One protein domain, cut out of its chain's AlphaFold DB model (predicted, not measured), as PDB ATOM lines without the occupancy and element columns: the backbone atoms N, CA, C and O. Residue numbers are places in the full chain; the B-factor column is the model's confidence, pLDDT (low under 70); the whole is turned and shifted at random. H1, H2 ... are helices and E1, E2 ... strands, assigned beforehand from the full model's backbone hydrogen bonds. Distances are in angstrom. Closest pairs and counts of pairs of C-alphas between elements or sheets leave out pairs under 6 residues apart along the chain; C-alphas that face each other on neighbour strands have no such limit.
ATOM      1  N   HIS A 227      -9.748  15.513  11.116       98.31
ATOM      2  CA  HIS A 227      -8.335  15.428  10.774       98.31
ATOM      3  C   HIS A 227      -7.887  13.965  10.742       98.31
ATOM      4  O   HIS A 227      -8.015  13.243  11.730       98.31
ATOM      5  N   LEU A 228      -7.367  13.534   9.591       97.75
ATOM      6  CA  LEU A 228      -6.827  12.194   9.383       97.75
ATOM      7  C   LEU A 228      -5.383  12.296   8.901       97.75
ATOM      8  O   LEU A 228      -5.107  12.945   7.891       97.75
ATOM      9  N   SER A 229      -4.477  11.628   9.608       97.94
ATOM     10  CA  SER A 229      -3.075  11.496   9.226       97.94
ATOM     11  C   SER A 229      -2.673  10.029   9.203       97.94
ATOM     12  O   SER A 229      -2.645   9.394  10.249       97.94
ATOM     13  N   ILE A 230      -2.308   9.523   8.031       96.19
ATOM     14  CA  ILE A 230      -1.764   8.183   7.811       96.19
ATOM     15  C   ILE A 230      -0.336   8.372   7.301       96.19
ATOM     16  O   ILE A 230      -0.118   9.036   6.288       96.19
ATOM     17  N   THR A 231       0.656   7.879   8.039       95.81
ATOM     18  CA  THR A 231       2.077   8.062   7.714       95.81
ATOM     19  C   THR A 231       2.814   6.733   7.816       95.81
ATOM     20  O   THR A 231       2.739   6.076   8.847       95.81
ATOM     21  N   LYS A 232       3.521   6.330   6.755       93.31
ATOM     22  CA  LYS A 232       4.313   5.090   6.711       93.31
ATOM     23  C   LYS A 232       3.528   3.833   7.105       93.31
ATOM     24  O   LYS A 232       4.083   2.915   7.698       93.31
ATOM     25  N   CYS A 233       2.228   3.817   6.829       92.56
ATOM     26  CA  CYS A 233       1.371   2.657   7.059       92.56
ATOM     27  C   CYS A 233       1.391   1.724   5.848       92.56
ATOM     28  O   CYS A 233       1.652   2.175   4.730       92.56
ATOM     29  N   CYS A 234       1.067   0.453   6.061       90.19
ATOM     30  CA  CYS A 234       0.876  -0.531   4.998       90.19
ATOM     31  C   CYS A 234      -0.531  -1.131   5.028       90.19
ATOM     32  O   CYS A 234      -1.224  -1.062   6.043       90.19
ATOM     33  N   SER A 235      -0.960  -1.699   3.904       85.75
ATOM     34  CA  SER A 235      -2.132  -2.569   3.837       85.75
ATOM     35  C   SER A 235      -1.958  -3.589   2.721       85.75
ATOM     36  O   SER A 235      -1.572  -3.230   1.608       85.75
ATOM     37  N   ASP A 236      -2.311  -4.837   3.017       80.56
ATOM     38  CA  ASP A 236      -2.405  -5.915   2.027       80.56
ATOM     39  C   ASP A 236      -3.760  -5.920   1.287       80.56
ATOM     40  O   ASP A 236      -3.991  -6.737   0.397       80.56
ATOM     41  N   CYS A 237      -4.688  -5.039   1.675       80.88
ATOM     42  CA  CYS A 237      -6.041  -4.944   1.132       80.88
ATOM     43  C   CYS A 237      -6.297  -3.564   0.510       80.88
ATOM     44  O   CYS A 237      -5.590  -2.589   0.763       80.88
ATOM     45  N   GLU A 238      -7.355  -3.462  -0.292       82.12
ATOM     46  CA  GLU A 238      -7.823  -2.173  -0.799       82.12
ATOM     47  C   GLU A 238      -8.509  -1.387   0.331       82.12
ATOM     48  O   GLU A 238      -9.603  -1.727   0.785       82.12
ATOM     49  N   LEU A 239      -7.835  -0.346   0.828       87.75
ATOM     50  CA  LEU A 239      -8.320   0.471   1.937       87.75
ATOM     51  C   LEU A 239      -9.259   1.576   1.444       87.75
ATOM     52  O   LEU A 239      -8.837   2.482   0.726       87.75
ATOM     53  N   HIS A 240     -10.504   1.577   1.913       89.00
ATOM     54  CA  HIS A 240     -11.474   2.638   1.645       89.00
ATOM     55  C   HIS A 240     -11.578   3.633   2.807       89.00
ATOM     56  O   HIS A 240     -11.779   3.252   3.960       89.00
ATOM     57  N   VAL A 241     -11.545   4.934   2.522       91.19
ATOM     58  CA  VAL A 241     -11.744   5.987   3.530       91.19
ATOM     59  C   VAL A 241     -13.058   6.722   3.271       91.19
ATOM     60  O   VAL A 241     -13.226   7.397   2.256       91.19
ATOM     61  N   SER A 242     -13.982   6.617   4.228       90.38
ATOM     62  CA  SER A 242     -15.330   7.196   4.187       90.38
ATOM     63  C   SER A 242     -15.563   8.102   5.392       90.38
ATOM     64  O   SER A 242     -16.085   7.703   6.439       90.38
ATOM     65  N   THR A 243     -15.122   9.348   5.262       91.25
ATOM     66  CA  THR A 243     -15.181  10.354   6.328       91.25
ATOM     67  C   THR A 243     -15.702  11.680   5.760       91.25
ATOM     68  O   THR A 243     -14.935  12.597   5.479       91.25
ATOM     69  N   PRO A 244     -17.029  11.837   5.571       89.31
ATOM     70  CA  PRO A 244     -17.594  13.013   4.894       89.31
ATOM     71  C   PRO A 244     -17.354  14.336   5.644       89.31
ATOM     72  O   PRO A 244     -17.446  15.409   5.050       89.31
ATOM     73  N   GLY A 245     -17.059  14.257   6.947       92.12
ATOM     74  CA  GLY A 245     -16.744  15.385   7.825       92.12
ATOM     75  C   GLY A 245     -15.309  15.915   7.724       92.12
ATOM     76  O   GLY A 245     -14.988  16.887   8.409       92.12
ATOM     77  N   LEU A 246     -14.447  15.281   6.921       95.94
ATOM     78  CA  LEU A 246     -13.011  15.534   6.953       95.94
ATOM     79  C   LEU A 246     -12.655  16.924   6.408       95.94
ATOM     80  O   LEU A 246     -13.109  17.327   5.340       95.94
ATOM     81  N   VAL A 247     -11.808  17.635   7.148       97.25
ATOM     82  CA  VAL A 247     -11.298  18.983   6.850       97.25
ATOM     83  C   VAL A 247      -9.830  18.925   6.432       97.25
ATOM     84  O   VAL A 247      -9.415  19.663   5.538       97.25
ATOM     85  N   SER A 248      -9.048  18.025   7.035       97.94
ATOM     86  CA  SER A 248      -7.642  17.813   6.696       97.94
ATOM     87  C   SER A 248      -7.320  16.340   6.491       97.94
ATOM     88  O   SER A 248      -7.604  15.515   7.359       97.94
ATOM     89  N   LEU A 249      -6.628  16.046   5.392       97.75
ATOM     90  CA  LEU A 249      -6.080  14.730   5.083       97.75
ATOM     91  C   LEU A 249      -4.560  14.809   4.909       97.75
ATOM     92  O   LEU A 249      -4.060  15.646   4.160       97.75
ATOM     93  N   LYS A 250      -3.829  13.903   5.557       97.75
ATOM     94  CA  LYS A 250      -2.414  13.643   5.299       97.75
ATOM     95  C   LYS A 250      -2.235  12.156   5.003       97.75
ATOM     96  O   LYS A 250      -2.460  11.335   5.883       97.75
ATOM     97  N   LEU A 251      -1.812  11.831   3.788       95.94
ATOM     98  CA  LEU A 251      -1.376  10.503   3.377       95.94
ATOM     99  C   LEU A 251       0.102  10.601   2.992       95.94
ATOM    100  O   LEU A 251       0.446  11.307   2.048       95.94
ATOM    101  N   ASP A 252       0.975   9.976   3.769       95.31
ATOM    102  CA  ASP A 252       2.424  10.159   3.673       95.31
ATOM    103  C   ASP A 252       3.119   8.802   3.604       95.31
ATOM    104  O   ASP A 252       3.162   8.101   4.610       95.31
ATOM    105  N   ASP A 253       3.655   8.441   2.438       91.69
ATOM    106  CA  ASP A 253       4.468   7.231   2.253       91.69
ATOM    107  C   ASP A 253       3.713   5.927   2.584       91.69
ATOM    108  O   ASP A 253       4.140   5.114   3.402       91.69
ATOM    109  N   PHE A 254       2.527   5.752   1.995       90.81
ATOM    110  CA  PHE A 254       1.725   4.540   2.175       90.81
ATOM    111  C   PHE A 254       2.298   3.373   1.359       90.81
ATOM    112  O   PHE A 254       2.546   3.506   0.159       90.81
ATOM    113  N   THR A 255       2.486   2.228   2.009       89.50
ATOM    114  CA  THR A 255       2.979   0.988   1.397       89.50
ATOM    115  C   THR A 255       1.807   0.114   0.950       89.50
ATOM    116  O   THR A 255       0.829  -0.021   1.682       89.50
ATOM    117  N   GLY A 256       1.909  -0.496  -0.232       86.06
ATOM    118  CA  GLY A 256       0.809  -1.249  -0.847       86.06
ATOM    119  C   GLY A 256       0.027  -0.422  -1.871       86.06
ATOM    120  O   GLY A 256       0.566   0.513  -2.477       86.06
ATOM    121  N   THR A 257      -1.240  -0.779  -2.084       84.69
ATOM    122  CA  THR A 257      -2.136  -0.061  -3.009       84.69
ATOM    123  C   THR A 257      -2.635   1.232  -2.367       84.69
ATOM    124  O   THR A 257      -3.002   1.249  -1.193       84.69
ATOM    125  N   THR A 258      -2.657   2.334  -3.117       86.06
ATOM    126  CA  THR A 258      -3.075   3.634  -2.581       86.06
ATOM    127  C   THR A 258      -4.534   3.584  -2.099       86.06
ATOM    128  O   THR A 258      -5.395   3.117  -2.848       86.06
ATOM    129  N   PRO A 259      -4.856   4.111  -0.900       88.44
ATOM    130  CA  PRO A 259      -6.217   4.098  -0.378       88.44
ATOM    131  C   PRO A 259      -7.215   4.813  -1.293       88.44
ATOM    132  O   PRO A 259      -6.955   5.916  -1.789       88.44
ATOM    133  N   LEU A 260      -8.395   4.217  -1.454       87.75
ATOM    134  CA  LEU A 260      -9.511   4.824  -2.162       87.75
ATOM    135  C   LEU A 260     -10.268   5.776  -1.244       87.75
ATOM    136  O   LEU A 260     -10.673   5.431  -0.132       87.75
ATOM    137  N   LEU A 261     -10.494   6.989  -1.729       88.38
ATOM    138  CA  LEU A 261     -11.142   8.044  -0.966       88.38
ATOM    139  C   LEU A 261     -12.539   8.297  -1.531       88.38
ATOM    140  O   LEU A 261     -12.684   8.643  -2.703       88.38
ATOM    141  N   GLU A 262     -13.564   8.168  -0.690       85.50
ATOM    142  CA  GLU A 262     -14.896   8.679  -1.022       85.50
ATOM    143  C   GLU A 262     -14.867  10.221  -1.072       85.50
ATOM    144  O   GLU A 262     -14.008  10.862  -0.466       85.50
ATOM    145  N   ASN A 263     -15.806  10.847  -1.786       75.12
ATOM    146  CA  ASN A 263     -15.848  12.307  -1.935       75.12
ATOM    147  C   ASN A 263     -16.004  13.039  -0.584       75.12
ATOM    148  O   ASN A 263     -17.051  12.967   0.067       75.12
ATOM    149  N   MET A 264     -14.981  13.806  -0.191       86.56
ATOM    150  CA  MET A 264     -14.935  14.558   1.068       86.56
ATOM    151  C   MET A 264     -15.310  16.026   0.841       86.56
ATOM    152  O   MET A 264     -14.456  16.903   0.755       86.56
ATOM    153  N   ALA A 265     -16.601  16.344   0.749       87.00
ATOM    154  CA  ALA A 265     -17.073  17.678   0.343       87.00
ATOM    155  C   ALA A 265     -16.587  18.869   1.213       87.00
ATOM    156  O   ALA A 265     -16.590  20.016   0.738       87.00
ATOM    157  N   LEU A 266     -16.203  18.605   2.469       93.88
ATOM    158  CA  LEU A 266     -15.743  19.592   3.456       93.88
ATOM    159  C   LEU A 266     -14.216  19.757   3.522       93.88
ATOM    160  O   LEU A 266     -13.746  20.608   4.277       93.88
ATOM    161  N   LEU A 267     -13.459  18.992   2.733       95.19
ATOM    162  CA  LEU A 267     -12.001  19.001   2.779       95.19
ATOM    163  C   LEU A 267     -11.456  20.395   2.444       95.19
ATOM    164  O   LEU A 267     -11.836  21.014   1.450       95.19
ATOM    165  N   GLU A 268     -10.549  20.900   3.276       96.81
ATOM    166  CA  GLU A 268      -9.867  22.177   3.065       96.81
ATOM    167  C   GLU A 268      -8.414  21.970   2.655       96.81
ATOM    168  O   GLU A 268      -7.944  22.630   1.723       96.81
ATOM    169  N   THR A 269      -7.716  21.046   3.313       97.75
ATOM    170  CA  THR A 269      -6.300  20.763   3.074       97.75
ATOM    171  C   THR A 269      -6.083  19.277   2.820       97.75
ATOM    172  O   THR A 269      -6.535  18.446   3.607       97.75
ATOM    173  N   ALA A 270      -5.342  18.930   1.769       97.44
ATOM    174  CA  ALA A 270      -4.877  17.563   1.563       97.44
ATOM    175  C   ALA A 270      -3.386  17.529   1.222       97.44
ATOM    176  O   ALA A 270      -2.898  18.285   0.376       97.44
ATOM    177  N   TYR A 271      -2.677  16.626   1.881       97.31
ATOM    178  CA  TYR A 271      -1.308  16.253   1.579       97.31
ATOM    179  C   TYR A 271      -1.290  14.789   1.163       97.31
ATOM    180  O   TYR A 271      -1.758  13.939   1.917       97.31
ATOM    181  N   VAL A 272      -0.738  14.511  -0.013       96.06
ATOM    182  CA  VAL A 272      -0.529  13.157  -0.516       96.06
ATOM    183  C   VAL A 272       0.913  13.045  -0.987       96.06
ATOM    184  O   VAL A 272       1.327  13.779  -1.886       96.06
ATOM    185  N   TYR A 273       1.657  12.128  -0.380       94.44
ATOM    186  CA  TYR A 273       2.975  11.706  -0.824       94.44
ATOM    187  C   TYR A 273       2.967  10.209  -1.120       94.44
ATOM    188  O   TYR A 273       2.713   9.399  -0.227       94.44
ATOM    189  N   ILE A 274       3.240   9.861  -2.377       90.56
ATOM    190  CA  ILE A 274       3.385   8.479  -2.837       90.56
ATOM    191  C   ILE A 274       4.876   8.175  -2.971       90.56
ATOM    192  O   ILE A 274       5.522   8.631  -3.916       90.56
ATOM    193  N   GLY A 275       5.405   7.427  -2.005       88.44
ATOM    194  CA  GLY A 275       6.806   7.016  -1.954       88.44
ATOM    195  C   GLY A 275       7.090   5.710  -2.695       88.44
ATOM    196  O   GLY A 275       6.205   5.089  -3.295       88.44
ATOM    197  N   ASP A 276       8.344   5.266  -2.632       83.62
ATOM    198  CA  ASP A 276       8.850   4.090  -3.351       83.62
ATOM    199  C   ASP A 276       8.112   2.794  -3.009       83.62
ATOM    200  O   ASP A 276       7.851   1.991  -3.907       83.62
ATOM    201  N   SER A 277       7.693   2.633  -1.755       82.00
ATOM    202  CA  SER A 277       7.009   1.438  -1.245       82.00
ATOM    203  C   SER A 277       5.564   1.274  -1.742       82.00
ATOM    204  O   SER A 277       4.932   0.251  -1.480       82.00
ATOM    205  N   CYS A 278       5.015   2.255  -2.462       84.00
ATOM    206  CA  CYS A 278       3.691   2.142  -3.069       84.00
ATOM    207  C   CYS A 278       3.705   1.194  -4.281       84.00
ATOM    208  O   CYS A 278       4.539   1.324  -5.185       84.00
ATOM    209  N   GLU A 279       2.742   0.279  -4.347       82.75
ATOM    210  CA  GLU A 279       2.649  -0.733  -5.404       82.75
ATOM    211  C   GLU A 279       2.010  -0.222  -6.706       82.75
ATOM    212  O   GLU A 279       2.109  -0.893  -7.741       82.75
ATOM    213  N   ASP A 280       1.455   0.997  -6.696       78.38
ATOM    214  CA  ASP A 280       0.876   1.681  -7.861       78.38
ATOM    215  C   ASP A 280       1.950   2.269  -8.793       78.38
ATOM    216  O   ASP A 280       1.998   3.472  -9.081       78.38
ATOM    217  N   PHE A 281       2.833   1.406  -9.297       75.38
ATOM    218  CA  PHE A 281       3.897   1.761 -10.235       75.38
ATOM    219  C   PHE A 281       3.712   1.127 -11.619       75.38
ATOM    220  O   PHE A 281       3.213   0.012 -11.779       75.38
ATOM    221  N   CYS A 282       4.131   1.865 -12.645       72.12
ATOM    222  CA  CYS A 282       4.082   1.431 -14.031       72.12
ATOM    223  C   CYS A 282       5.403   0.759 -14.419       72.12
ATOM    224  O   CYS A 282       6.433   1.419 -14.529       72.12
ATOM    225  N   LEU A 283       5.361  -0.545 -14.710       68.31
ATOM    226  CA  LEU A 283       6.530  -1.314 -15.173       68.31
ATOM    227  C   LEU A 283       7.100  -0.816 -16.513       68.31
ATOM    228  O   LEU A 283       8.262  -1.054 -16.822       68.31
ATOM    229  N   ASN A 284       6.288  -0.118 -17.305       65.50
ATOM    230  CA  ASN A 284       6.692   0.430 -18.598       65.50
ATOM    231  C   ASN A 284       7.311   1.840 -18.487       65.50
ATOM    232  O   ASN A 284       7.653   2.444 -19.502       65.50
ATOM    233  N   TYR A 285       7.468   2.380 -17.273       62.00
ATOM    234  CA  TYR A 285       8.113   3.680 -17.083       62.00
ATOM    235  C   TYR A 285       9.582   3.651 -17.531       62.00
ATOM    236  O   TYR A 285       9.993   4.483 -18.340       62.00
ATOM    237  N   ASP A 286      10.335   2.628 -17.118       55.91
ATOM    238  CA  ASP A 286      11.754   2.465 -17.471       55.91
ATOM    239  C   ASP A 286      11.980   2.166 -18.959       55.91
ATOM    240  O   ASP A 286      13.071   2.376 -19.489       55.91
ATOM    241  N   SER A 287      10.946   1.700 -19.664       57.00
ATOM    242  CA  SER A 287      10.994   1.497 -21.114       57.00
ATOM    243  C   SER A 287      10.669   2.767 -21.911       57.00
ATOM    244  O   SER A 287      10.645   2.725 -23.142       57.00
ATOM    245  N   GLY A 288      10.425   3.900 -21.237       53.59
ATOM    246  CA  GLY A 288      10.024   5.162 -21.863       53.59
ATOM    247  C   GLY A 288       8.592   5.143 -22.412       53.59
ATOM    248  O   GLY A 288       8.192   6.063 -23.127       53.59
ATOM    249  N   VAL A 289       7.806   4.107 -22.094       54.78
ATOM    250  CA  VAL A 289       6.425   3.928 -22.553       54.78
ATOM    251  C   VAL A 289       5.477   4.293 -21.415       54.78
ATOM    252  O   VAL A 289       4.989   3.461 -20.648       54.78
ATOM    253  N   TYR A 290       5.192   5.586 -21.310       54.00
ATOM    254  CA  TYR A 290       4.296   6.105 -20.287       54.00
ATOM    255  C   TYR A 290       2.844   5.668 -20.528       54.00
ATOM    256  O   TYR A 290       2.215   6.040 -21.520       54.00
ATOM    257  N   CYS A 291       2.273   4.901 -19.598       55.03
ATOM    258  CA  CYS A 291       0.910   4.362 -19.725       55.03
ATOM    259  C   CYS A 291      -0.198   5.350 -19.298       55.03
ATOM    260  O   CYS A 291      -1.392   5.041 -19.366       55.03
ATOM    261  N   GLY A 292       0.178   6.567 -18.891       51.34
ATOM    262  CA  GLY A 292      -0.721   7.547 -18.274       51.34
ATOM    263  C   GLY A 292      -1.745   8.222 -19.191       51.34
ATOM    264  O   GLY A 292      -2.603   8.920 -18.666       51.34
ATOM    265  N   ALA A 293      -1.734   7.999 -20.510       47.09
ATOM    266  CA  ALA A 293      -2.672   8.681 -21.418       47.09
ATOM    267  C   ALA A 293      -3.635   7.756 -22.183       47.09
ATOM    268  O   ALA A 293      -4.795   8.117 -22.342       47.09
ATOM    269  N   SER A 294      -3.219   6.565 -22.629       48.75
ATOM    270  CA  SER A 294      -4.087   5.720 -23.481       48.75
ATOM    271  C   SER A 294      -3.522   4.333 -23.815       48.75
ATOM    272  O   SER A 294      -4.020   3.685 -24.733       48.75
ATOM    273  N   ASN A 295      -2.452   3.878 -23.149       49.25
ATOM    274  CA  ASN A 295      -1.750   2.669 -23.580       49.25
ATOM    275  C   ASN A 295      -2.160   1.449 -22.738       49.25
ATOM    276  O   ASN A 295      -1.753   1.316 -21.588       49.25
ATOM    277  N   ILE A 296      -2.951   0.569 -23.353       52.09
ATOM    278  CA  ILE A 296      -3.536  -0.689 -22.834       52.09
ATOM    279  C   ILE A 296      -2.459  -1.804 -22.761       52.09
ATOM    280  O   ILE A 296      -2.728  -2.988 -22.888       52.09
ATOM    281  N   THR A 297      -1.173  -1.442 -22.685       54.09
ATOM    282  CA  THR A 297      -0.050  -2.386 -22.860       54.09
ATOM    283  C   THR A 297       0.698  -2.698 -21.569       54.09
ATOM    284  O   THR A 297       1.612  -3.519 -21.581       54.09
ATOM    285  N   CYS A 298       0.339  -2.067 -20.448       60.41
ATOM    286  CA  CYS A 298       0.876  -2.423 -19.137       60.41
ATOM    287  C   CYS A 298      -0.173  -3.205 -18.353       60.41
ATOM    288  O   CYS A 298      -1.142  -2.613 -17.889       60.41
ATOM    289  N   GLU A 299       0.066  -4.502 -18.151       58.41
ATOM    290  CA  GLU A 299      -0.827  -5.394 -17.395       58.41
ATOM    291  C   GLU A 299      -1.188  -4.813 -16.013       58.41
ATOM    292  O   GLU A 299      -2.356  -4.801 -15.639       58.41
ATOM    293  N   LYS A 300      -0.227  -4.207 -15.295       61.62
ATOM    294  CA  LYS A 300      -0.490  -3.529 -14.006       61.62
ATOM    295  C   LYS A 300      -1.364  -2.273 -14.113       61.62
ATOM    296  O   LYS A 300      -2.075  -1.955 -13.168       61.62
ATOM    297  N   CYS A 301      -1.304  -1.540 -15.225       60.84
ATOM    298  CA  CYS A 301      -2.139  -0.351 -15.432       60.84
ATOM    299  C   CYS A 301      -3.548  -0.700 -15.942       60.84
ATOM    300  O   CYS A 301      -4.443   0.135 -15.823       60.84
ATOM    301  N   ASP A 302      -3.729  -1.893 -16.520       54.06
ATOM    302  CA  ASP A 302      -4.974  -2.346 -17.156       54.06
ATOM    303  C   ASP A 302      -5.904  -3.094 -16.183       54.06
ATOM    304  O   ASP A 302      -7.123  -3.004 -16.300       54.06
ATOM    305  N   LEU A 303      -5.348  -3.740 -15.145       52.59
ATOM    306  CA  LEU A 303      -6.116  -4.433 -14.091       52.59
ATOM    307  C   LEU A 303      -7.139  -3.544 -13.354       52.59
ATOM    308  O   LEU A 303      -8.068  -4.063 -12.743       52.59
ATOM    309  N   PHE A 304      -7.004  -2.216 -13.427       52.75
ATOM    310  CA  PHE A 304      -7.913  -1.258 -12.785       52.75
ATOM    311  C   PHE A 304      -9.002  -0.695 -13.718       52.75
ATOM    312  O   PHE A 304      -9.775   0.166 -13.295       52.75
ATOM    313  N   ASN A 305      -9.068  -1.130 -14.983       49.19
ATOM    314  CA  ASN A 305      -9.938  -0.520 -15.997       49.19
ATOM    315  C   ASN A 305     -11.390  -1.053 -15.995       49.19
ATOM    316  O   ASN A 305     -12.261  -0.421 -16.586       49.19
ATOM    317  N   ASP A 306     -11.680  -2.165 -15.305       45.03
ATOM    318  CA  ASP A 306     -12.918  -2.924 -15.558       45.03
ATOM    319  C   ASP A 306     -14.036  -2.845 -14.501       45.03
ATOM    320  O   ASP A 306     -15.075  -3.470 -14.712       45.03
ATOM    321  N   ASN A 307     -13.931  -2.084 -13.398       42.84
ATOM    322  CA  ASN A 307     -15.121  -1.908 -12.533       42.84
ATOM    323  C   ASN A 307     -15.120  -0.784 -11.481       42.84
ATOM    324  O   ASN A 307     -16.047  -0.726 -10.670       42.84
ATOM    325  N   CYS A 308     -14.129   0.108 -11.442       44.59
ATOM    326  CA  CYS A 308     -14.173   1.197 -10.469       44.59
ATOM    327  C   CYS A 308     -15.080   2.307 -11.013       44.59
ATOM    328  O   CYS A 308     -14.733   2.995 -11.974       44.59
ATOM    329  N   GLY A 309     -16.279   2.454 -10.440       45.72
ATOM    330  CA  GLY A 309     -17.112   3.625 -10.698       45.72
ATOM    331  C   GLY A 309     -16.286   4.897 -10.488       45.72
ATOM    332  O   GLY A 309     -15.458   4.956  -9.581       45.72
ATOM    333  N   SER A 310     -16.525   5.923 -11.305       49.78
ATOM    334  CA  SER A 310     -15.850   7.235 -11.277       49.78
ATOM    335  C   SER A 310     -15.793   7.928  -9.906       49.78
ATOM    336  O   SER A 310     -15.119   8.944  -9.755       49.78
ATOM    337  N   ASP A 311     -16.510   7.396  -8.919       49.94
ATOM    338  CA  ASP A 311     -16.755   7.989  -7.612       49.94
ATOM    339  C   ASP A 311     -15.744   7.537  -6.537       49.94
ATOM    340  O   ASP A 311     -15.750   8.095  -5.440       49.94
ATOM    341  N   LEU A 312     -14.867   6.565  -6.835       63.81
ATOM    342  CA  LEU A 312     -13.891   5.994  -5.891       63.81
ATOM    343  C   LEU A 312     -12.451   6.060  -6.423       63.81
ATOM    344  O   LEU A 312     -11.775   5.049  -6.581       63.81
ATOM    345  N   VAL A 313     -11.963   7.270  -6.689       78.38
ATOM    346  CA  VAL A 313     -10.564   7.525  -7.073       78.38
ATOM    347  C   VAL A 313      -9.928   8.541  -6.121       78.38
ATOM    348  O   VAL A 313     -10.608   9.444  -5.628       78.38
ATOM    349  N   LEU A 314      -8.625   8.416  -5.860       86.00
ATOM    350  CA  LEU A 314      -7.876   9.242  -4.903       86.00
ATOM    351  C   LEU A 314      -8.053  10.745  -5.175       86.00
ATOM    352  O   LEU A 314      -8.422  11.495  -4.269       86.00
ATOM    353  N   LEU A 315      -7.840  11.195  -6.421       87.69
ATOM    354  CA  LEU A 315      -8.013  12.612  -6.785       87.69
ATOM    355  C   LEU A 315      -9.477  13.066  -6.734       87.69
ATOM    356  O   LEU A 315      -9.744  14.240  -6.478       87.69
ATOM    357  N   GLY A 316     -10.419  12.148  -6.956       85.38
ATOM    358  CA  GLY A 316     -11.852  12.404  -6.825       85.38
ATOM    359  C   GLY A 316     -12.220  12.730  -5.381       85.38
ATOM    360  O   GLY A 316     -12.855  13.757  -5.128       85.38
ATOM    361  N   GLY A 317     -11.727  11.929  -4.431       87.06
ATOM    362  CA  GLY A 317     -11.954  12.116  -2.997       87.06
ATOM    363  C   GLY A 317     -11.444  13.449  -2.442       87.06
ATOM    364  O   GLY A 317     -12.091  14.040  -1.577       87.06
ATOM    365  N   ILE A 318     -10.331  13.965  -2.982       92.00
ATOM    366  CA  ILE A 318      -9.703  15.229  -2.543       92.00
ATOM    367  C   ILE A 318     -10.029  16.446  -3.423       92.00
ATOM    368  O   ILE A 318      -9.507  17.538  -3.186       92.00
ATOM    369  N   SER A 319     -10.882  16.291  -4.439       91.88
ATOM    370  CA  SER A 319     -11.176  17.334  -5.440       91.88
ATOM    371  C   SER A 319     -11.806  18.615  -4.867       91.88
ATOM    372  O   SER A 319     -11.713  19.694  -5.456       91.88
ATOM    373  N   SER A 320     -12.419  18.521  -3.688       92.06
ATOM    374  CA  SER A 320     -13.038  19.625  -2.949       92.06
ATOM    375  C   SER A 320     -12.043  20.517  -2.190       92.06
ATOM    376  O   SER A 320     -12.440  21.592  -1.734       92.06
ATOM    377  N   ALA A 321     -10.779  20.103  -2.047       95.56
ATOM    378  CA  ALA A 321      -9.790  20.802  -1.231       95.56
ATOM    379  C   ALA A 321      -9.437  22.200  -1.767       95.56
ATOM    380  O   ALA A 321      -9.354  22.442  -2.972       95.56
ATOM    381  N   LYS A 322      -9.154  23.129  -0.845       96.75
ATOM    382  CA  LYS A 322      -8.643  24.478  -1.156       96.75
ATOM    383  C   LYS A 322      -7.127  24.496  -1.308       96.75
ATOM    384  O   LYS A 322      -6.594  25.309  -2.066       96.75
ATOM    385  N   HIS A 323      -6.439  23.629  -0.575       98.00
ATOM    386  CA  HIS A 323      -4.987  23.566  -0.523       98.00
ATOM    387  C   HIS A 323      -4.535  22.123  -0.734       98.00
ATOM    388  O   HIS A 323      -4.785  21.264   0.110       98.00
ATOM    389  N   LEU A 324      -3.864  21.866  -1.856       97.12
ATOM    390  CA  LEU A 324      -3.350  20.545  -2.195       97.12
ATOM    391  C   LEU A 324      -1.828  20.552  -2.261       97.12
ATOM    392  O   LEU A 324      -1.218  21.442  -2.856       97.12
ATOM    393  N   LYS A 325      -1.226  19.517  -1.682       96.75
ATOM    394  CA  LYS A 325       0.177  19.158  -1.863       96.75
ATOM    395  C   LYS A 325       0.233  17.720  -2.366       96.75
ATOM    396  O   LYS A 325      -0.094  16.809  -1.614       96.75
ATOM    397  N   LEU A 326       0.616  17.547  -3.628       94.50
ATOM    398  CA  LEU A 326       0.686  16.254  -4.304       94.50
ATOM    399  C   LEU A 326       2.137  15.986  -4.692       94.50
ATOM    400  O   LEU A 326       2.698  16.659  -5.557       94.50
ATOM    401  N   ILE A 327       2.750  15.016  -4.029       92.56
ATOM    402  CA  ILE A 327       4.128  14.598  -4.267       92.56
ATOM    403  C   ILE A 327       4.109  13.116  -4.622       92.56
ATOM    404  O   ILE A 327       3.358  12.337  -4.039       92.56
ATOM    405  N   SER A 328       4.922  12.732  -5.591       89.25
ATOM    406  CA  SER A 328       5.116  11.332  -5.946       89.25
ATOM    407  C   SER A 328       6.560  11.093  -6.340       89.25
ATOM    408  O   SER A 328       7.155  11.948  -6.994       89.25
ATOM    409  N   GLU A 329       7.090   9.926  -6.002       86.69
ATOM    410  CA  GLU A 329       8.299   9.405  -6.636       86.69
ATOM    411  C   GLU A 329       8.028   9.045  -8.107       86.69
ATOM    412  O   GLU A 329       6.872   8.927  -8.547       86.69
ATOM    413  N   PHE A 330       9.093   8.909  -8.896       78.56
ATOM    414  CA  PHE A 330       8.998   8.588 -10.322       78.56
ATOM    415  C   PHE A 330       8.405   7.194 -10.576       78.56
ATOM    416  O   PHE A 330       8.431   6.299  -9.735       78.56
ATOM    417  N   GLY A 331       7.812   7.004 -11.758       74.38
ATOM    418  CA  GLY A 331       7.245   5.714 -12.171       74.38
ATOM    419  C   GLY A 331       5.886   5.350 -11.567       74.38
ATOM    420  O   GLY A 331       5.239   4.417 -12.049       74.38
ATOM    421  N   LYS A 332       5.392   6.099 -10.579       81.31
ATOM    422  CA  LYS A 332       4.032   5.921 -10.047       81.31
ATOM    423  C   LYS A 332       2.989   6.383 -11.061       81.31
ATOM    424  O   LYS A 332       3.225   7.334 -11.807       81.31
ATOM    425  N   PHE A 333       1.831   5.724 -11.121       78.06
ATOM    426  CA  PHE A 333       0.806   6.030 -12.137       78.06
ATOM    427  C   PHE A 333      -0.541   6.494 -11.572       78.06
ATOM    428  O   PHE A 333      -1.400   6.902 -12.352       78.06
ATOM    429  N   ILE A 334      -0.719   6.475 -10.247       79.62
ATOM    430  CA  ILE A 334      -1.993   6.751  -9.569       79.62
ATOM    431  C   ILE A 334      -2.602   8.109  -9.947       79.62
ATOM    432  O   ILE A 334      -3.754   8.174 -10.370       79.62
ATOM    433  N   PHE A 335      -1.819   9.192  -9.910       83.31
ATOM    434  CA  PHE A 335      -2.314  10.517 -10.290       83.31
ATOM    435  C   PHE A 335      -2.705  10.582 -11.766       83.31
ATOM    436  O   PHE A 335      -3.757  11.117 -12.106       83.31
ATOM    437  N   SER A 336      -1.905   9.995 -12.653       77.69
ATOM    438  CA  SER A 336      -2.190   9.994 -14.090       77.69
ATOM    439  C   SER A 336      -3.389   9.129 -14.454       77.69
ATOM    440  O   SER A 336      -4.158   9.504 -15.334       77.69
ATOM    441  N   ARG A 337      -3.590   8.004 -13.756       78.44
ATOM    442  CA  ARG A 337      -4.809   7.193 -13.851       78.44
ATOM    443  C   ARG A 337      -6.023   8.029 -13.479       78.44
ATOM    444  O   ARG A 337      -6.957   8.124 -14.265       78.44
ATOM    445  N   ASP A 338      -5.985   8.658 -12.312       79.75
ATOM    446  CA  ASP A 338      -7.117   9.405 -11.780       79.75
ATOM    447  C   ASP A 338      -7.449  10.649 -12.625       79.75
ATOM    448  O   ASP A 338      -8.616  10.998 -12.794       79.75
ATOM    449  N   LEU A 339      -6.445  11.288 -13.235       79.44
ATOM    450  CA  LEU A 339      -6.646  12.421 -14.143       79.44
ATOM    451  C   LEU A 339      -7.368  12.049 -15.446       79.44
ATOM    452  O   LEU A 339      -7.956  12.941 -16.059       79.44
ATOM    453  N   LYS A 340      -7.403  10.767 -15.853       74.25
ATOM    454  CA  LYS A 340      -8.233  10.312 -16.991       74.25
ATOM    455  C   LYS A 340      -9.718  10.579 -16.744       74.25
ATOM    456  O   LYS A 340     -10.448  10.884 -17.684       74.25
ATOM    457  N   TYR A 341     -10.142  10.546 -15.481       74.06
ATOM    458  CA  TYR A 341     -11.512  10.848 -15.067       74.06
ATOM    459  C   TYR A 341     -11.801  12.350 -14.947       74.06
ATOM    460  O   TYR A 341     -12.920  12.730 -14.621       74.06
ATOM    461  N   CYS A 342     -10.820  13.212 -15.243       69.75
ATOM    462  CA  CYS A 342     -10.970  14.669 -15.284       69.75
ATOM    463  C   CYS A 342     -11.650  15.266 -14.026       69.75
ATOM    464  O   CYS A 342     -12.650  15.982 -14.151       69.75
ATOM    465  N   PRO A 343     -11.128  15.000 -12.810       78.81
ATOM    466  CA  PRO A 343     -11.684  15.559 -11.581       78.81
ATOM    467  C   PRO A 343     -11.640  17.093 -11.612       78.81
ATOM    468  O   PRO A 343     -10.649  17.694 -12.031       78.81
ATOM    469  N   THR A 344     -12.720  17.739 -11.165       86.25
ATOM    470  CA  THR A 344     -12.850  19.204 -11.194       86.25
ATOM    471  C   THR A 344     -12.519  19.819  -9.833       86.25
ATOM    472  O   THR A 344     -13.240  19.624  -8.857       86.25
ATOM    473  N   PHE A 345     -11.472  20.637  -9.772       90.81
ATOM    474  CA  PHE A 345     -10.962  21.254  -8.545       90.81
ATOM    475  C   PHE A 345     -11.526  22.669  -8.358       90.81
ATOM    476  O   PHE A 345     -10.826  23.682  -8.411       90.81
ATOM    477  N   THR A 346     -12.840  22.755  -8.155       90.44
ATOM    478  CA  THR A 346     -13.587  24.030  -8.171       90.44
ATOM    479  C   THR A 346     -13.244  25.002  -7.038       90.44
ATOM    480  O   THR A 346     -13.553  26.187  -7.148       90.44
ATOM    481  N   LYS A 347     -12.620  24.527  -5.952       94.56
ATOM    482  CA  LYS A 347     -12.267  25.324  -4.763       94.56
ATOM    483  C   LYS A 347     -10.757  25.515  -4.575       94.56
ATOM    484  O   LYS A 347     -10.357  26.200  -3.633       94.56
ATOM    485  N   LEU A 348      -9.932  24.914  -5.433       96.81
ATOM    486  CA  LEU A 348      -8.484  24.845  -5.252       96.81
ATOM    487  C   LEU A 348      -7.833  26.218  -5.436       96.81
ATOM    488  O   LEU A 348      -7.806  26.753  -6.537       96.81
ATOM    489  N   LYS A 349      -7.272  26.764  -4.355       97.31
ATOM    490  CA  LYS A 349      -6.564  28.054  -4.319       97.31
ATOM    491  C   LYS A 349      -5.055  27.886  -4.383       97.31
ATOM    492  O   LYS A 349      -4.381  28.686  -5.025       97.31
ATOM    493  N   THR A 350      -4.509  26.867  -3.718       97.81
ATOM    494  CA  THR A 350      -3.061  26.626  -3.713       97.81
ATOM    495  C   THR A 350      -2.736  25.185  -4.057       97.81
ATOM    496  O   THR A 350      -3.282  24.272  -3.439       97.81
ATOM    497  N   LEU A 351      -1.787  24.995  -4.965       96.88
ATOM    498  CA  LEU A 351      -1.325  23.686  -5.404       96.88
ATOM    499  C   LEU A 351       0.200  23.611  -5.296       96.88
ATOM    500  O   LEU A 351       0.894  24.477  -5.830       96.88
ATOM    501  N   LEU A 352       0.715  22.592  -4.606       96.38
ATOM    502  CA  LEU A 352       2.137  22.252  -4.575       96.38
ATOM    503  C   LEU A 352       2.356  20.895  -5.233       96.38
ATOM    504  O   LEU A 352       1.766  19.908  -4.799       96.38
ATOM    505  N   LEU A 353       3.222  20.870  -6.242       93.56
ATOM    506  CA  LEU A 353       3.621  19.675  -6.985       93.56
ATOM    507  C   LEU A 353       5.146  19.525  -6.950       93.56
ATOM    508  O   LEU A 353       5.848  20.538  -6.915       93.56
ATOM    509  N   ASN A 354       5.665  18.299  -6.977       90.75
ATOM    510  CA  ASN A 354       7.097  18.045  -7.172       90.75
ATOM    511  C   ASN A 354       7.447  17.770  -8.651       90.75
ATOM    512  O   ASN A 354       6.585  17.806  -9.532       90.75
ATOM    513  N   GLU A 355       8.724  17.499  -8.915       86.00
ATOM    514  CA  GLU A 355       9.298  17.198 -10.237       86.00
ATOM    515  C   GLU A 355       8.613  16.070 -11.022       86.00
ATOM    516  O   GLU A 355       8.558  16.158 -12.248       86.00
ATOM    517  N   TYR A 356       7.971  15.104 -10.353       82.88
ATOM    518  CA  TYR A 356       7.139  14.072 -10.992       82.88
ATOM    519  C   TYR A 356       6.148  14.641 -12.018       82.88
ATOM    520  O   TYR A 356       5.950  14.089 -13.099       82.88
ATOM    521  N   TRP A 357       5.545  15.789 -11.706       81.38
ATOM    522  CA  TRP A 357       4.531  16.426 -12.549       81.38
ATOM    523  C   TRP A 357       5.110  17.114 -13.796       81.38
ATOM    524  O   TRP A 357       4.350  17.639 -14.611       81.38
ATOM    525  N   CYS A 358       6.439  17.136 -13.933       76.00
ATOM    526  CA  CYS A 358       7.165  17.863 -14.970       76.00
ATOM    527  C   CYS A 358       7.935  16.957 -15.954       76.00
ATOM    528  O   CYS A 358       8.462  17.494 -16.926       76.00
ATOM    529  N   GLU A 359       7.999  15.629 -15.751       68.06
ATOM    530  CA  GLU A 359       8.962  14.763 -16.470       68.06
ATOM    531  C   GLU A 359       8.413  13.699 -17.453       68.06
ATOM    532  O   GLU A 359       9.208  13.163 -18.220       68.06
ATOM    533  N   ALA A 360       7.109  13.403 -17.560       56.66
ATOM    534  CA  ALA A 360       6.633  12.303 -18.432       56.66
ATOM    535  C   ALA A 360       5.522  12.690 -19.429       56.66
ATOM    536  O   ALA A 360       4.585  13.384 -19.053       56.66
ATOM    537  N   PRO A 361       5.487  12.103 -20.646       54.28
ATOM    538  CA  PRO A 361       6.049  12.597 -21.914       54.28
ATOM    539  C   PRO A 361       5.388  13.883 -22.477       54.28
ATOM    540  O   PRO A 361       5.565  14.230 -23.642       54.28
ATOM    541  N   GLY A 362       4.657  14.623 -21.654       59.00
ATOM    542  CA  GLY A 362       4.135  15.953 -21.930       59.00
ATOM    543  C   GLY A 362       3.699  16.571 -20.610       59.00
ATOM    544  O   GLY A 362       3.394  15.857 -19.661       59.00
ATOM    545  N   LEU A 363       3.599  17.894 -20.519       67.31
ATOM    546  CA  LEU A 363       2.997  18.562 -19.356       67.31
ATOM    547  C   LEU A 363       1.484  18.262 -19.238       67.31
ATOM    548  O   LEU A 363       0.751  19.074 -18.692       67.31
ATOM    549  N   ASP A 364       0.989  17.141 -19.769       74.56
ATOM    550  CA  ASP A 364      -0.421  16.787 -19.877       74.56
ATOM    551  C   ASP A 364      -1.078  16.584 -18.507       74.56
ATOM    552  O   ASP A 364      -2.151  17.160 -18.307       74.56
ATOM    553  N   PRO A 365      -0.469  15.886 -17.519       78.81
ATOM    554  CA  PRO A 365      -1.036  15.810 -16.171       78.81
ATOM    555  C   PRO A 365      -1.142  17.189 -15.508       78.81
ATOM    556  O   PRO A 365      -2.181  17.545 -14.946       78.81
ATOM    557  N   LEU A 366      -0.090  18.006 -15.645       85.56
ATOM    558  CA  LEU A 366      -0.058  19.376 -15.136       85.56
ATOM    559  C   LEU A 366      -1.095  20.263 -15.847       85.56
ATOM    560  O   LEU A 366      -1.842  21.005 -15.215       85.56
ATOM    561  N   ALA A 367      -1.188  20.179 -17.169       85.88
ATOM    562  CA  ALA A 367      -2.155  20.924 -17.958       85.88
ATOM    563  C   ALA A 367      -3.586  20.490 -17.624       85.88
ATOM    564  O   ALA A 367      -4.475  21.339 -17.580       85.88
ATOM    565  N   CYS A 368      -3.815  19.200 -17.364       85.81
ATOM    566  CA  CYS A 368      -5.107  18.669 -16.947       85.81
ATOM    567  C   CYS A 368      -5.541  19.262 -15.603       85.81
ATOM    568  O   CYS A 368      -6.630  19.834 -15.521       85.81
ATOM    569  N   ILE A 369      -4.691  19.215 -14.568       88.25
ATOM    570  CA  ILE A 369      -5.054  19.771 -13.255       88.25
ATOM    571  C   ILE A 369      -5.271  21.287 -13.329       88.25
ATOM    572  O   ILE A 369      -6.251  21.787 -12.780       88.25
ATOM    573  N   LEU A 370      -4.441  22.019 -14.082       89.81
ATOM    574  CA  LEU A 370      -4.580  23.470 -14.243       89.81
ATOM    575  C   LEU A 370      -5.860  23.859 -14.993       89.81
ATOM    576  O   LEU A 370      -6.558  24.777 -14.565       89.81
ATOM    577  N   LYS A 371      -6.219  23.145 -16.068       90.50
ATOM    578  CA  LYS A 371      -7.485  23.364 -16.795       90.50
ATOM    579  C   LYS A 371      -8.709  23.121 -15.910       90.50
ATOM    580  O   LYS A 371      -9.715  23.806 -16.067       90.50
ATOM    581  N   ASN A 372      -8.609  22.177 -14.978       90.62
ATOM    582  CA  ASN A 372      -9.682  21.813 -14.057       90.62
ATOM    583  C   ASN A 372      -9.668  22.608 -12.735       90.62
ATOM    584  O   ASN A 372     -10.472  22.313 -11.852       90.62
ATOM    585  N   SER A 373      -8.803  23.622 -12.600       93.88
ATOM    586  CA  SER A 373      -8.641  24.438 -11.383       93.88
ATOM    587  C   SER A 373      -8.878  25.933 -11.661       93.88
ATOM    588  O   SER A 373      -7.939  26.729 -11.628       93.88
ATOM    589  N   PRO A 374     -10.124  26.359 -11.946       93.50
ATOM    590  CA  PRO A 374     -10.418  27.704 -12.456       93.50
ATOM    591  C   PRO A 374     -10.150  28.846 -11.461       93.50
ATOM    592  O   PRO A 374     -10.071  30.001 -11.869       93.50
ATOM    593  N   VAL A 375     -10.034  28.542 -10.165       96.06
ATOM    594  CA  VAL A 375      -9.844  29.525  -9.082       96.06
ATOM    595  C   VAL A 375      -8.456  29.443  -8.434       96.06
ATOM    596  O   VAL A 375      -8.264  29.952  -7.332       96.06
ATOM    597  N   LEU A 376      -7.492  28.796  -9.098       96.69
ATOM    598  CA  LEU A 376      -6.137  28.631  -8.576       96.69
ATOM    599  C   LEU A 376      -5.418  29.983  -8.460       96.69
ATOM    600  O   LEU A 376      -5.220  30.687  -9.446       96.69
ATOM    601  N   GLU A 377      -4.987  30.319  -7.247       97.38
ATOM    602  CA  GLU A 377      -4.309  31.579  -6.915       97.38
ATOM    603  C   GLU A 377      -2.782  31.406  -6.854       97.38
ATOM    604  O   GLU A 377      -2.035  32.323  -7.192       97.38
ATOM    605  N   LYS A 378      -2.297  30.234  -6.418       97.25
ATOM    606  CA  LYS A 378      -0.864  29.952  -6.248       97.25
ATOM    607  C   LYS A 378      -0.504  28.533  -6.682       97.25
ATOM    608  O   LYS A 378      -0.951  27.563  -6.074       97.25
ATOM    609  N   LEU A 379       0.399  28.422  -7.651       96.00
ATOM    610  CA  LEU A 379       1.077  27.178  -8.015       96.00
ATOM    611  C   LEU A 379       2.513  27.205  -7.479       96.00
ATOM    612  O   LEU A 379       3.238  28.172  -7.699       96.00
ATOM    613  N   THR A 380       2.924  26.156  -6.771       95.44
ATOM    614  CA  THR A 380       4.301  25.956  -6.300       95.44
ATOM    615  C   THR A 380       4.843  24.670  -6.909       95.44
ATOM    616  O   THR A 380       4.280  23.604  -6.687       95.44
ATOM    617  N   LEU A 381       5.932  24.771  -7.666       92.75
ATOM    618  CA  LEU A 381       6.631  23.617  -8.225       92.75
ATOM    619  C   LEU A 381       7.931  23.411  -7.446       92.75
ATOM    620  O   LEU A 381       8.803  24.278  -7.447       92.75
ATOM    621  N   GLN A 382       8.034  22.283  -6.750       89.94
ATOM    622  CA  GLN A 382       9.234  21.857  -6.039       89.94
ATOM    623  C   GLN A 382      10.075  20.993  -6.982       89.94
ATOM    624  O   GLN A 382       9.880  19.785  -7.078       89.94
ATOM    625  N   LEU A 383      10.982  21.648  -7.706       84.06
ATOM    626  CA  LEU A 383      11.940  21.006  -8.602       84.06
ATOM    627  C   LEU A 383      13.252  20.763  -7.853       84.06
ATOM    628  O   LEU A 383      13.687  21.643  -7.105       84.06
ATOM    629  N   PHE A 384      13.897  19.623  -8.089       70.00
ATOM    630  CA  PHE A 384      15.166  19.238  -7.474       70.00
ATOM    631  C   PHE A 384      15.059  19.139  -5.951       70.00
ATOM    632  O   PHE A 384      15.815  19.779  -5.210       70.00
ATOM    633  N   SER A 385      14.090  18.354  -5.469       56.62
ATOM    634  CA  SER A 385      14.060  17.998  -4.050       56.62
ATOM    635  C   SER A 385      15.323  17.191  -3.764       56.62
ATOM    636  O   SER A 385      15.458  16.072  -4.238       56.62
ATOM    637  N   LYS A 386      16.296  17.790  -3.069       43.16
ATOM    638  CA  LYS A 386      17.532  17.094  -2.692       43.16
ATOM    639  C   LYS A 386      17.171  15.784  -1.987       43.16
ATOM    640  O   LYS A 386      16.531  15.840  -0.938       43.16
ATOM    641  N   VAL A 387      17.585  14.678  -2.605       40.62
ATOM    642  CA  VAL A 387      17.679  13.337  -2.009       40.62
ATOM    643  C   VAL A 387      18.574  13.383  -0.779       40.62
ATOM    644  O   VAL A 387      19.623  14.077  -0.847       40.62
TER     645      VAL A 387
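Overview. This is residues 227 to 387 of the 387 residues of an uncharacterized protein of Aegilops tauschii subsp. strangulata (UniProt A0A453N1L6). The chain, with little regular structure, winds in stacked turns: parallel strands E1-E3-E4-E5-E6-E7 form one wall, loops with E2, H2, H3 and H5 the opposite side. Strand-helix-strand units, helices between parallel neighbours, have right-handed crossovers: E4-H1-H2-E5, E5-H3-E6 and E6-H4-H5-E7. Five named helices and seven named strands, mixed, hold 61 of 161 printed residues; the whole is compact, radius of gyration of the C-alphas 14.8 A, spans 40 by 33 by 33 A.

Along the chain. E1 spans residues 227-231 from C-alpha (-8.335, 15.428, 10.774), E2 240-242, E3 248-252, E4 269-274, H1 299-302, H2 314-317, E5 323-328, 16.8 A long, H3 334-339, E6 350-354, H4 355-358, H5 364-371, E7 378-382, ending at (9.234, 21.857, -6.039).

Arrangement. Between E4 and E5, N 272 and O 325 are 2.9 A apart. H3 and H4 only graze the sheet. H2 touches H3, closest C-alphas 315 and 338, 6.0 A. H3 and H5 have every O i to N i+4 pair within hydrogen-bond range.

Size, cuts and confidence. The printed part has no cut; the E4-H1 link is long; residues 283-312 are under pLDDT 70.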